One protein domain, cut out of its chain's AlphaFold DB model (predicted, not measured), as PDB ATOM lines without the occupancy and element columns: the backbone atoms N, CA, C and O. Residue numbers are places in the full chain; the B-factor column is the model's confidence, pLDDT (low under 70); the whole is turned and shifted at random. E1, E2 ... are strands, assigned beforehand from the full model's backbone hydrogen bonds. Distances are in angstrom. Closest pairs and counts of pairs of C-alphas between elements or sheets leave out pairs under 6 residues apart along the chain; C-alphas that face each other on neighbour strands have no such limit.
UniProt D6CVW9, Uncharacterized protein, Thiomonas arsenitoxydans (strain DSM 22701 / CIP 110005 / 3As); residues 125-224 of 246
ATOM      1  N   PRO A 125      56.429  34.643  27.181       96.00
ATOM      2  CA  PRO A 125      55.496  33.536  27.344       96.00
ATOM      3  C   PRO A 125      54.350  33.621  26.333       96.00
ATOM      4  O   PRO A 125      53.779  34.687  26.096       96.00
ATOM      5  N   LEU A 126      54.015  32.488  25.721       97.69
ATOM      6  CA  LEU A 126      52.851  32.375  24.855       97.69
ATOM      7  C   LEU A 126      51.594  32.271  25.723       97.69
ATOM      8  O   LEU A 126      51.513  31.412  26.603       97.69
ATOM      9  N   ALA A 127      50.612  33.131  25.451       96.56
ATOM     10  CA  ALA A 127      49.359  33.179  26.199       96.56
ATOM     11  C   ALA A 127      48.682  31.800  26.301       96.56
ATOM     12  O   ALA A 127      48.764  30.982  25.381       96.56
ATOM     13  N   ALA A 128      47.997  31.552  27.419       95.00
ATOM     14  CA  ALA A 128      47.320  30.282  27.666       95.00
ATOM     15  C   ALA A 128      46.328  29.945  26.536       95.00
ATOM     16  O   ALA A 128      45.485  30.763  26.167       95.00
ATOM     17  N   GLY A 129      46.456  28.746  25.959       93.81
ATOM     18  CA  GLY A 129      45.634  28.273  24.840       93.81
ATOM     19  C   GLY A 129      46.000  28.852  23.466       93.81
ATOM     20  O   GLY A 129      45.477  28.382  22.456       93.81
ATOM     21  N   ALA A 130      46.908  29.831  23.391       96.56
ATOM     22  CA  ALA A 130      47.394  30.347  22.116       96.56
ATOM     23  C   ALA A 130      48.339  29.345  21.437       96.56
ATOM     24  O   ALA A 130      49.013  28.549  22.091       96.56
ATOM     25  N   GLN A 131      48.393  29.408  20.108       96.56
ATOM     26  CA  GLN A 131      49.190  28.513  19.273       96.56
ATOM     27  C   GLN A 131      50.326  29.275  18.594       96.56
ATOM     28  O   GLN A 131      50.162  30.426  18.183       96.56
ATOM     29  N   ALA A 132      51.472  28.616  18.450       97.88
ATOM     30  CA  ALA A 132      52.644  29.162  17.781       97.88
ATOM     31  C   ALA A 132      53.262  28.136  16.836       97.88
ATOM     32  O   ALA A 132      53.476  26.984  17.207       97.88
ATOM     33  N   ALA A 133      53.592  28.582  15.630       97.75
ATOM     34  CA  ALA A 133      54.399  27.832  14.683       97.75
ATOM     35  C   ALA A 133      55.793  28.457  14.576       97.75
ATOM     36  O   ALA A 133      55.935  29.682  14.554       97.75
ATOM     37  N   LEU A 134      56.826  27.624  14.477       98.06
ATOM     38  CA  LEU A 134      58.181  28.099  14.206       98.06
ATOM     39  C   LEU A 134      58.342  28.401  12.711       98.06
ATOM     40  O   LEU A 134      57.910  27.625  11.856       98.06
ATOM     41  N   GLN A 135      58.985  29.520  12.383       97.44
ATOM     42  CA  GLN A 135      59.268  29.903  11.005       97.44
ATOM     43  C   GLN A 135      59.984  28.778  10.246       97.44
ATOM     44  O   GLN A 135      60.974  28.216  10.706       97.44
ATOM     45  N   GLY A 136      59.468  28.460   9.057       94.44
ATOM     46  CA  GLY A 136      60.011  27.402   8.204       94.44
ATOM     47  C   GLY A 136      59.572  25.985   8.583       94.44
ATOM     48  O   GLY A 136      59.895  25.060   7.840       94.44
ATOM     49  N   GLN A 137      58.811  25.795   9.668       93.56
ATOM     50  CA  GLN A 137      58.234  24.493  10.006       93.56
ATOM     51  C   GLN A 137      56.869  24.295   9.331       93.56
ATOM     52  O   GLN A 137      56.040  25.211   9.325       93.56
ATOM     53  N   PRO A 138      56.610  23.111   8.747       92.88
ATOM     54  CA  PRO A 138      55.302  22.797   8.205       92.88
ATOM     55  C   PRO A 138      54.290  22.657   9.343       92.88
ATOM     56  O   PRO A 138      54.532  21.958  10.324       92.88
ATOM     57  N   VAL A 139      53.132  23.288   9.167       95.19
ATOM     58  CA  VAL A 139      51.977  23.092  10.042       95.19
ATOM     59  C   VAL A 139      50.926  22.309   9.279       95.19
ATOM     60  O   VAL A 139      50.490  22.724   8.197       95.19
ATOM     61  N   THR A 140      50.509  21.186   9.847       93.00
ATOM     62  CA  THR A 140      49.452  20.352   9.280       93.00
ATOM     63  C   THR A 140      48.332  20.129  10.276       93.00
ATOM     64  O   THR A 140      48.515  20.299  11.480       93.00
ATOM     65  N   TYR A 141      47.166  19.746   9.769       91.12
ATOM     66  CA  TYR A 141      46.057  19.294  10.591       91.12
ATOM     67  C   TYR A 141      45.499  17.972  10.068       91.12
ATOM     68  O   TYR A 141      45.505  17.719   8.862       91.12
ATOM     69  N   SER A 142      44.986  17.161  10.985       88.69
ATOM     70  CA  SER A 142      44.237  15.942  10.691       88.69
ATOM     71  C   SER A 142      43.020  15.845  11.596       88.69
ATOM     72  O   SER A 142      43.073  16.252  12.755       88.69
ATOM     73  N   TRP A 143      41.942  15.254  11.087       85.56
ATOM     74  CA  TRP A 143      40.807  14.859  11.914       85.56
ATOM     75  C   TRP A 143      41.069  13.479  12.508       85.56
ATOM     76  O   TRP A 143      41.328  12.526  11.771       85.56
ATOM     77  N   VAL A 144      41.013  13.379  13.829       85.00
ATOM     78  CA  VAL A 144      41.241  12.141  14.578       85.00
ATOM     79  C   VAL A 144      39.943  11.758  15.272       85.00
ATOM     80  O   VAL A 144      39.186  12.637  15.674       85.00
ATOM     81  N   ARG A 145      39.635  10.459  15.344       84.81
ATOM     82  CA  ARG A 145      38.471   9.987  16.104       84.81
ATOM     83  C   ARG A 145      38.733  10.138  17.596       84.81
ATOM     84  O   ARG A 145      39.707   9.577  18.094       84.81
ATOM     85  N   ASP A 146      37.801  10.783  18.282       81.44
ATOM     86  CA  ASP A 146      37.782  10.917  19.733       81.44
ATOM     87  C   ASP A 146      36.701  10.000  20.302       81.44
ATOM     88  O   ASP A 146      35.527  10.365  20.389       81.44
ATOM     89  N   GLY A 147      37.105   8.781  20.661       80.94
ATOM     90  CA  GLY A 147      36.195   7.776  21.209       80.94
ATOM     91  C   GLY A 147      35.020   7.449  20.278       80.94
ATOM     92  O   GLY A 147      35.160   7.449  19.050       80.94
ATOM     93  N   ASP A 148      33.870   7.150  20.882       78.38
ATOM     94  CA  ASP A 148      32.646   6.771  20.166       78.38
ATOM     95  C   ASP A 148      31.851   7.982  19.633       78.38
ATOM     96  O   ASP A 148      31.033   7.822  18.724       78.38
ATOM     97  N   ASP A 149      32.130   9.197  20.126       66.25
ATOM     98  CA  ASP A 149      31.224  10.350  20.006       66.25
ATOM     99  C   ASP A 149      31.704  11.485  19.077       66.25
ATOM    100  O   ASP A 149      30.989  12.477  18.907       66.25
ATOM    101  N   GLY A 150      32.866  11.387  18.415       77.00
ATOM    102  CA  GLY A 150      33.235  12.441  17.464       77.00
ATOM    103  C   GLY A 150      34.603  12.373  16.797       77.00
ATOM    104  O   GLY A 150      35.353  11.406  16.911       77.00
ATOM    105  N   TYR A 151      34.900  13.444  16.056       81.38
ATOM    106  CA  TYR A 151      36.223  13.739  15.512       81.38
ATOM    107  C   TYR A 151      36.727  15.061  16.096       81.38
ATOM    108  O   TYR A 151      35.977  16.041  16.105       81.38
ATOM    109  N   SER A 152      37.994  15.122  16.500       85.69
ATOM    110  CA  SER A 152      38.691  16.374  16.808       85.69
ATOM    111  C   SER A 152      39.739  16.708  15.764       85.69
ATOM    112  O   SER A 152      40.237  15.857  15.025       85.69
ATOM    113  N   MET A 153      40.062  17.995  15.684       85.75
ATOM    114  CA  MET A 153      41.141  18.484  14.847       85.75
ATOM    115  C   MET A 153      42.444  18.476  15.644       85.75
ATOM    116  O   MET A 153      42.593  19.227  16.607       85.75
ATOM    117  N   GLN A 154      43.410  17.683  15.194       89.50
ATOM    118  CA  GLN A 154      44.758  17.666  15.741       89.50
ATOM    119  C   GLN A 154      45.697  18.459  14.833       89.50
ATOM    120  O   GLN A 154      45.780  18.200  13.632       89.50
ATOM    121  N   LEU A 155      46.416  19.422  15.411       91.94
ATOM    122  CA  LEU A 155      47.449  20.196  14.725       91.94
ATOM    123  C   LEU A 155      48.830  19.604  15.012       91.94
ATOM    124  O   LEU A 155      49.139  19.246  16.146       91.94
ATOM    125  N   THR A 156      49.671  19.536  13.983       93.62
ATOM    126  CA  THR A 156      51.077  19.123  14.076       93.62
ATOM    127  C   THR A 156      51.975  20.281  13.653       93.62
ATOM    128  O   THR A 156      51.616  21.053  12.765       93.62
ATOM    129  N   GLY A 157      53.141  20.412  14.292       94.44
ATOM    130  CA  GLY A 157      54.071  21.520  14.041       94.44
ATOM    131  C   GLY A 157      53.703  22.816  14.773       94.44
ATOM    132  O   GLY A 157      54.200  23.881  14.415       94.44
ATOM    133  N   VAL A 158      52.838  22.728  15.789       95.94
ATOM    134  CA  VAL A 158      52.453  23.854  16.648       95.94
ATOM    135  C   VAL A 158      52.849  23.599  18.097       95.94
ATOM    136  O   VAL A 158      52.835  22.462  18.568       95.94
ATOM    137  N   SER A 159      53.169  24.669  18.809       96.62
ATOM    138  CA  SER A 159      53.301  24.696  20.264       96.62
ATOM    139  C   SER A 159      52.105  25.426  20.868       96.62
ATOM    140  O   SER A 159      51.606  26.386  20.276       96.62
ATOM    141  N   THR A 160      51.662  24.985  22.044       96.06
ATOM    142  CA  THR A 160      50.551  25.600  22.784       96.06
ATOM    143  C   THR A 160      51.091  26.326  24.009       96.06
ATOM    144  O   THR A 160      51.969  25.821  24.711       96.06
ATOM    145  N   GLY A 161      50.595  27.535  24.250       96.12
ATOM    146  CA  GLY A 161      50.955  28.340  25.409       96.12
ATOM    147  C   GLY A 161      50.179  27.930  26.654       96.12
ATOM    148  O   GLY A 161      49.015  27.536  26.570       96.12
ATOM    149  N   ILE A 162      50.820  28.073  27.811       94.25
ATOM    150  CA  ILE A 162      50.188  27.923  29.132       94.25
ATOM    151  C   ILE A 162      50.141  29.256  29.895       94.25
ATOM    152  O   ILE A 162      49.717  29.283  31.044       94.25
ATOM    153  N   GLY A 163      50.560  30.358  29.262       93.25
ATOM    154  CA  GLY A 163      50.841  31.623  29.938       93.25
ATOM    155  C   GLY A 163      52.268  31.674  30.485       93.25
ATOM    156  O   GLY A 163      53.148  30.965  29.999       93.25
ATOM    157  N   ASP A 164      52.476  32.530  31.481       87.62
ATOM    158  CA  ASP A 164      53.728  32.708  32.235       87.62
ATOM    159  C   ASP A 164      53.975  31.615  33.291       87.62
ATOM    160  O   ASP A 164      55.042  31.560  33.898       87.62
ATOM    161  N   GLY A 165      52.998  30.728  33.489       87.25
ATOM    162  CA  GLY A 165      53.065  29.650  34.464       87.25
ATOM    163  C   GLY A 165      52.860  30.101  35.911       87.25
ATOM    164  O   GLY A 165      52.996  29.273  36.815       87.25
ATOM    165  N   GLU A 166      52.509  31.370  36.150       82.75
ATOM    166  CA  GLU A 166      52.242  31.862  37.497       82.75
ATOM    167  C   GLU A 166      51.044  31.146  38.131       82.75
ATOM    168  O   GLU A 166      50.014  30.895  37.503       82.75
ATOM    169  N   GLY A 167      51.192  30.778  39.405       81.44
ATOM    170  CA  GLY A 167      50.158  30.077  40.168       81.44
ATOM    171  C   GLY A 167      49.926  28.618  39.759       81.44
ATOM    172  O   GLY A 167      49.112  27.940  40.391       81.44
ATOM    173  N   LEU A 168      50.636  28.099  38.752       86.31
ATOM    174  CA  LEU A 168      50.560  26.687  38.395       86.31
ATOM    175  C   LEU A 168      51.329  25.840  39.411       86.31
ATOM    176  O   LEU A 168      52.487  26.103  39.731       86.31
ATOM    177  N   THR A 169      50.687  24.776  39.884       86.25
ATOM    178  CA  THR A 169      51.294  23.776  40.768       86.25
ATOM    179  C   THR A 169      50.983  22.378  40.233       86.25
ATOM    180  O   THR A 169      49.933  22.202  39.608       86.25
ATOM    181  N   PRO A 170      51.879  21.388  40.401       84.69
ATOM    182  CA  PRO A 170      51.569  20.011  40.048       84.69
ATOM    183  C   PRO A 170      50.352  19.539  40.842       84.69
ATOM    184  O   PRO A 170      50.307  19.702  42.063       84.69
ATOM    185  N   ASP A 171      49.388  18.930  40.156       83.12
ATOM    186  CA  ASP A 171      48.286  18.261  40.831       83.12
ATOM    187  C   ASP A 171      48.757  16.868  41.250       83.12
ATOM    188  O   ASP A 171      49.038  16.000  40.417       83.12
ATOM    189  N   TYR A 172      48.875  16.666  42.561       73.62
ATOM    190  CA  TYR A 172      49.281  15.391  43.145       73.62
ATOM    191  C   TYR A 172      48.146  14.366  43.229       73.62
ATOM    192  O   TYR A 172      48.351  13.289  43.786       73.62
ATOM    193  N   GLY A 173      46.990  14.664  42.631       65.06
ATOM    194  CA  GLY A 173      45.838  13.786  42.613       65.06
ATOM    195  C   GLY A 173      45.161  13.787  43.977       65.06
ATOM    196  O   GLY A 173      45.749  13.456  45.005       65.06
ATOM    197  N   GLY A 174      43.884  14.155  43.998       63.31
ATOM    198  CA  GLY A 174      43.028  13.901  45.153       63.31
ATOM    199  C   GLY A 174      42.792  12.398  45.365       63.31
ATOM    200  O   GLY A 174      43.660  11.555  45.153       63.31
ATOM    201  N   ARG A 175      41.570  12.022  45.758       54.84
ATOM    202  CA  ARG A 175      41.189  10.622  46.060       54.84
ATOM    203  C   ARG A 175      41.471   9.598  44.947       54.84
ATOM    204  O   ARG A 175      41.510   8.411  45.256       54.84
ATOM    205  N   ASP A 176      41.687  10.041  43.711       67.75
ATOM    206  CA  ASP A 176      41.873   9.181  42.539       67.75
ATOM    207  C   ASP A 176      43.351   8.839  42.261       67.75
ATOM    208  O   ASP A 176      43.640   8.036  41.377       67.75
ATOM    209  N   GLY A 177      44.296   9.429  43.011       65.69
ATOM    210  CA  GLY A 177      45.720   9.061  42.997       65.69
ATOM    211  C   GLY A 177      46.492   9.355  41.703       65.69
ATOM    212  O   GLY A 177      47.651   8.960  41.592       65.69
ATOM    213  N   ASN A 178      45.885  10.031  40.725       76.44
ATOM    214  CA  ASN A 178      46.541  10.355  39.460       76.44
ATOM    215  C   ASN A 178      47.344  11.659  39.562       76.44
ATOM    216  O   ASN A 178      46.777  12.737  39.710       76.44
ATOM    217  N   TYR A 179      48.667  11.544  39.422       76.25
ATOM    218  CA  TYR A 179      49.577  12.682  39.292       76.25
ATOM    219  C   TYR A 179      49.453  13.306  37.898       76.25
ATOM    220  O   TYR A 179      49.690  12.629  36.894       76.25
ATOM    221  N   THR A 180      49.134  14.601  37.839       81.12
ATOM    222  CA  THR A 180      49.143  15.361  36.583       81.12
ATOM    223  C   THR A 180      50.369  16.274  36.559       81.12
ATOM    224  O   THR A 180      50.391  17.287  37.268       81.12
ATOM    225  N   PRO A 181      51.410  15.944  35.769       83.62
ATOM    226  CA  PRO A 181      52.599  16.776  35.684       83.62
ATOM    227  C   PRO A 181      52.284  18.124  35.039       83.62
ATOM    228  O   PRO A 181      51.490  18.228  34.096       83.62
ATOM    229  N   LEU A 182      52.991  19.147  35.514       89.25
ATOM    230  CA  LEU A 182      53.049  20.442  34.859       89.25
ATOM    231  C   LEU A 182      53.570  20.286  33.421       89.25
ATOM    232  O   LEU A 182      54.538  19.569  33.166       89.25
ATOM    233  N   GLN A 183      52.893  20.937  32.477       90.44
ATOM    234  CA  GLN A 183      53.259  20.906  31.062       90.44
ATOM    235  C   GLN A 183      54.380  21.919  30.779       90.44
ATOM    236  O   GLN A 183      54.474  22.924  31.475       90.44
ATOM    237  N   PRO A 184      55.222  21.727  29.751       93.00
ATOM    238  CA  PRO A 184      56.233  22.720  29.395       93.00
ATOM    239  C   PRO A 184      55.617  24.081  29.031       93.00
ATOM    240  O   PRO A 184      54.638  24.146  28.285       93.00
ATOM    241  N   MET A 185      56.228  25.173  29.493       94.62
ATOM    242  CA  MET A 185      55.853  26.528  29.088       94.62
ATOM    243  C   MET A 185      56.430  26.846  27.709       94.62
ATOM    244  O   MET A 185      57.605  26.596  27.458       94.62
ATOM    245  N   THR A 186      55.631  27.436  26.821       97.69
ATOM    246  CA  THR A 186      56.085  27.872  25.491       97.69
ATOM    247  C   THR A 186      56.485  29.347  25.518       97.69
ATOM    248  O   THR A 186      55.683  30.196  25.896       97.69
ATOM    249  N   CYS A 187      57.689  29.657  25.046       97.69
ATOM    250  CA  CYS A 187      58.201  31.009  24.838       97.69
ATOM    251  C   CYS A 187      58.350  31.294  23.342       97.69
ATOM    252  O   CYS A 187      58.875  30.464  22.592       97.69
ATOM    253  N   VAL A 188      57.926  32.479  22.907       98.50
ATOM    254  CA  VAL A 188      57.937  32.899  21.501       98.50
ATOM    255  C   VAL A 188      58.709  34.198  21.304       98.50
ATOM    256  O   VAL A 188      58.704  35.061  22.176       98.50
ATOM    257  N   GLY A 189      59.394  34.322  20.167       97.94
ATOM    258  CA  GLY A 189      60.072  35.550  19.748       97.94
ATOM    259  C   GLY A 189      59.135  36.532  19.036       97.94
ATOM    260  O   GLY A 189      57.962  36.678  19.378       97.94
ATOM    261  N   GLN A 190      59.635  37.194  17.993       97.81
ATOM    262  CA  GLN A 190      58.836  38.100  17.170       97.81
ATOM    263  C   GLN A 190      57.923  37.313  16.223       97.81
ATOM    264  O   GLN A 190      58.370  36.404  15.516       97.81
ATOM    265  N   GLN A 191      56.650  37.708  16.153       97.88
ATOM    266  CA  GLN A 191      55.739  37.198  15.134       97.88
ATOM    267  C   GLN A 191      56.163  37.711  13.748       97.88
ATOM    268  O   GLN A 191      56.260  38.917  13.520       97.88
ATOM    269  N   VAL A 192      56.400  36.789  12.816       98.00
ATOM    270  CA  VAL A 192      56.837  37.069  11.437       98.00
ATOM    271  C   VAL A 192      55.735  36.853  10.400       98.00
ATOM    272  O   VAL A 192      55.906  37.213   9.238       98.00
ATOM    273  N   GLY A 193      54.600  36.272  10.795       97.44
ATOM    274  CA  GLY A 193      53.455  36.100   9.909       97.44
ATOM    275  C   GLY A 193      52.384  35.181  10.478       97.44
ATOM    276  O   GLY A 193      52.272  34.996  11.693       97.44
ATOM    277  N   THR A 194      51.594  34.607   9.579       97.62
ATOM    278  CA  THR A 194      50.610  33.565   9.877       97.62
ATOM    279  C   THR A 194      50.661  32.480   8.801       97.62
ATOM    280  O   THR A 194      51.072  32.733   7.667       97.62
ATOM    281  N   ILE A 195      50.258  31.261   9.152       95.06
ATOM    282  CA  ILE A 195      50.165  30.122   8.235       95.06
ATOM    283  C   ILE A 195      48.788  29.475   8.347       95.06
ATOM    284  O   ILE A 195      48.257  29.307   9.442       95.06
ATOM    285  N   THR A 196      48.202  29.090   7.216       93.88
ATOM    286  CA  THR A 196      47.032  28.206   7.206       93.88
ATOM    287  C   THR A 196      47.522  26.759   7.201       93.88
ATOM    288  O   THR A 196      48.224  26.379   6.256       93.88
ATOM    289  N   PRO A 197      47.184  25.950   8.223       92.62
ATOM    290  CA  PRO A 197      47.576  24.547   8.273       92.62
ATOM    291  C   PRO A 197      47.116  23.780   7.032       92.62
ATOM    292  O   PRO A 197      46.009  23.992   6.530       92.62
ATOM    293  N   LYS A 198      47.961  22.872   6.540       89.25
ATOM    294  CA  LYS A 198      47.618  21.987   5.419       89.25
ATOM    295  C   LYS A 198      46.986  20.696   5.930       89.25
ATOM    296  O   LYS A 198      47.427  20.161   6.939       89.25
ATOM    297  N   ASP A 199      45.989  20.184   5.221       87.06
ATOM    298  CA  ASP A 199      45.424  18.864   5.515       87.06
ATOM    299  C   ASP A 199      46.496  17.792   5.262       87.06
ATOM    300  O   ASP A 199      47.027  17.708   4.150       87.06
ATOM    301  N   SER A 200      46.856  17.009   6.285       82.62
ATOM    302  CA  SER A 200      47.855  15.938   6.147       82.62
ATOM    303  C   SER A 200      47.279  14.624   5.633       82.62
ATOM    304  O   SER A 200      48.031  13.810   5.105       82.62
ATOM    305  N   ASN A 201      45.972  14.399   5.776       76.19
ATOM    306  CA  ASN A 201      45.364  13.095   5.505       76.19
ATOM    307  C   ASN A 201      44.484  13.114   4.249       76.19
ATOM    308  O   ASN A 201      43.953  12.071   3.873       76.19
ATOM    309  N   SER A 202      44.338  14.274   3.590       66.56
ATOM    310  CA  SER A 202      43.478  14.470   2.408       66.56
ATOM    311  C   SER A 202      42.062  13.916   2.610       66.56
ATOM    312  O   SER A 202      41.386  13.527   1.652       66.56
ATOM    313  N   MET A 203      41.613  13.846   3.867       61.56
ATOM    314  CA  MET A 203      40.243  13.490   4.185       61.56
ATOM    315  C   MET A 203      39.414  14.681   3.745       61.56
ATOM    316  O   MET A 203      39.416  15.706   4.421       61.56
ATOM    317  N   TRP A 204      38.746  14.552   2.592       55.94
ATOM    318  CA  TRP A 204      37.764  15.510   2.086       55.94
ATOM    319  C   TRP A 204      36.997  16.085   3.271       55.94
ATOM    320  O   TRP A 204      36.271  15.343   3.929       55.94
ATOM    321  N   SER A 205      37.250  17.360   3.597       58.22
ATOM    322  CA  SER A 205      36.748  17.996   4.817       58.22
ATOM    323  C   SER A 205      35.221  18.043   4.769       58.22
ATOM    324  O   SER A 205      34.624  19.021   4.326       58.22
ATOM    325  N   TRP A 206      34.584  16.953   5.200       60.06
ATOM    326  CA  TRP A 206      33.133  16.785   5.239       60.06
ATOM    327  C   TRP A 206      32.496  17.795   6.199       60.06
ATOM    328  O   TRP A 206      31.337  18.167   6.056       60.06
ATOM    329  N   TYR A 207      33.287  18.290   7.150       63.81
ATOM    330  CA  TYR A 207      32.869  19.251   8.158       63.81
ATOM    331  C   TYR A 207      32.977  20.709   7.699       63.81
ATOM    332  O   TYR A 207      32.495  21.586   8.410       63.81
ATOM    333  N   GLY A 208      33.609  21.008   6.553       64.75
ATOM    334  CA  GLY A 208      33.765  22.375   6.025       64.75
ATOM    335  C   GLY A 208      34.569  23.339   6.917       64.75
ATOM    336  O   GLY A 208      34.876  24.455   6.499       64.75
ATOM    337  N   GLN A 209      34.937  22.912   8.125       73.19
ATOM    338  CA  GLN A 209      35.716  23.668   9.089       73.19
ATOM    339  C   GLN A 209      37.169  23.698   8.627       73.19
ATOM    340  O   GLN A 209      37.800  22.661   8.409       73.19
ATOM    341  N   LYS A 210      37.686  24.911   8.447       76.38
ATOM    342  CA  LYS A 210      39.106  25.147   8.208       76.38
ATOM    343  C   LYS A 210      39.749  25.558   9.529       76.38
ATOM    344  O   LYS A 210      39.138  26.358  10.244       76.38
ATOM    345  N   PRO A 211      40.953  25.057   9.849       83.38
ATOM    346  CA  PRO A 211      41.678  25.546  11.008       83.38
ATOM    347  C   PRO A 211      41.889  27.061  10.907       83.38
ATOM    348  O   PRO A 211      42.087  27.581   9.798       83.38
ATOM    349  N   PRO A 212      41.881  27.774  12.045       88.56
ATOM    350  CA  PRO A 212      42.286  29.169  12.064       88.56
ATOM    351  C   PRO A 212      43.736  29.311  11.583       88.56
ATOM    352  O   PRO A 212      44.538  28.376  11.651       88.56
ATOM    353  N   ALA A 213      44.074  30.499  11.084       93.88
ATOM    354  CA  ALA A 213      45.458  30.817  10.764       93.88
ATOM    355  C   ALA A 213      46.296  30.817  12.050       93.88
ATOM    356  O   ALA A 213      45.915  31.431  13.045       93.88
ATOM    357  N   ILE A 214      47.441  30.143  12.011       96.69
ATOM    358  CA  ILE A 214      48.348  30.009  13.148       96.69
ATOM    359  C   ILE A 214      49.428  31.090  13.056       96.69
ATOM    360  O   ILE A 214      50.056  31.214  12.000       96.69
ATOM    361  N   PRO A 215      49.675  31.876  14.116       97.94
ATOM    362  CA  PRO A 215      50.802  32.801  14.169       97.94
ATOM    363  C   PRO A 215      52.148  32.084  14.004       97.94
ATOM    364  O   PRO A 215      52.409  31.061  14.640       97.94
ATOM    365  N   VAL A 216      53.013  32.641  13.156       98.31
ATOM    366  CA  VAL A 216      54.371  32.140  12.910       98.31
ATOM    367  C   VAL A 216      55.370  33.068  13.586       98.31
ATOM    368  O   VAL A 216      55.322  34.281  13.370       98.31
ATOM    369  N   TYR A 217      56.297  32.500  14.350       98.56
ATOM    370  CA  TYR A 217      57.330  33.221  15.090       98.56
ATOM    371  C   TYR A 217      58.725  32.847  14.594       98.56
ATOM    372  O   TYR A 217      58.961  31.715  14.169       98.56
ATOM    373  N   ASN A 218      59.666  33.786  14.671       97.88
ATOM    374  CA  ASN A 218      61.071  33.528  14.328       97.88
ATOM    375  C   ASN A 218      61.772  32.571  15.314       97.88
ATOM    376  O   ASN A 218      62.759  31.936  14.954       97.88
ATOM    377  N   GLN A 219      61.258  32.458  16.539       97.75
ATOM    378  CA  GLN A 219      61.768  31.589  17.590       97.75
ATOM    379  C   GLN A 219      60.603  31.033  18.409       97.75
ATOM    380  O   GLN A 219      59.687  31.768  18.778       97.75
ATOM    381  N   VAL A 220      60.665  29.737  18.707       97.75
ATOM    382  CA  VAL A 220      59.770  29.030  19.625       97.75
ATOM    383  C   VAL A 220      60.648  28.107  20.457       97.75
ATOM    384  O   VAL A 220      61.416  27.323  19.902       97.75
ATOM    385  N   THR A 221      60.578  28.227  21.776       96.75
ATOM    386  CA  THR A 221      61.322  27.375  22.712       96.75
ATOM    387  C   THR A 221      60.421  26.973  23.864       96.75
ATOM    388  O   THR A 221      59.451  27.667  24.163       96.75
ATOM    389  N   THR A 222      60.735  25.861  24.519       95.44
ATOM    390  CA  THR A 222      59.993  25.395  25.689       95.44
ATOM    391  C   THR A 222      60.847  25.461  26.947       95.44
ATOM    392  O   THR A 222      62.059  25.248  26.904       95.44
ATOM    393  N   ILE A 223      60.207  25.771  28.070       92.12
ATOM    394  CA  ILE A 223      60.790  25.775  29.408       92.12
ATOM    395  C   ILE A 223      60.133  24.651  30.199       92.12
ATOM    396  O   ILE A 223      58.911  24.604  30.339       92.12
ATOM    397  N   GLN A 224      60.952  23.721  30.681       91.31
ATOM    398  CA  GLN A 224      60.481  22.633  31.532       91.31
ATOM    399  C   GLN A 224      60.215  23.159  32.948       91.31
ATOM    400  O   GLN A 224      60.991  23.996  33.423       91.31
TER     401      GLN A 224
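This is residues 125 to 224 of the 246 residues of an uncharacterized protein of Thiomonas arsenitoxydans (strain DSM 22701 / CIP 110005 / 3As) (UniProt D6CVW9). What is the shape? Little is regular structure: a small sandwich of two crossed sheets, E4 E1 E7 E6 and E5 E8, with the hairpin E2 and E3 and two long loops leading away; residues 173 to 178 stick out. What makes it? The 100 printed residues hold eight strands in order E1 to E8, 38 residues in them, and no named helix: all strand. The sheet E4, E1, E7, E6 is mixed, the two others antiparallel. The whole is loose, radius of gyration of the C-alphas 16.1 A, spanning 44 by 41 by 15 A.

How does the largest sheet pair? E1, residues 131 to 134, is antiparallel to E4, residues 158 to 160, with N 132 and O 159 2.9 A apart, and parallel to E7, residues 214 to 217, with N 133 and O 215 2.9 A apart. E7 and E6, residues 191 to 195, form a hairpin, N 214 and O 195 being 2.8 A apart. What faces it? E5, residues 185 to 188, and E8, residues 220 to 223, are antiparallel, N 187 and O 221 being 2.8 A apart; the closest C-alphas of E1 and E8, Leu 134 and Val 220, are 5.7 A apart.

Where are the anchors? C-alpha 131 begins E1 at (49.190, 28.513, 19.273); C-alpha 223 ends E8 at (60.790, 25.775, 29.408). Which strands are longest? E2, residues 140 to 146, measures 18.3 A, and E3, residues 150 to 156, 19.4 A; in this hairpin N 142 and O 154 are 3.0 A apart.

How large is it? The C-alphas farthest apart, of Arg 175 and Val 192, are 46.3 A apart; the printed part has no cut. Which links are long, and where is confidence low? E4 to E5 and E6 to E7 are long; pLDDT is under 70 at residues 149, 173 to 177 and 202 to 208.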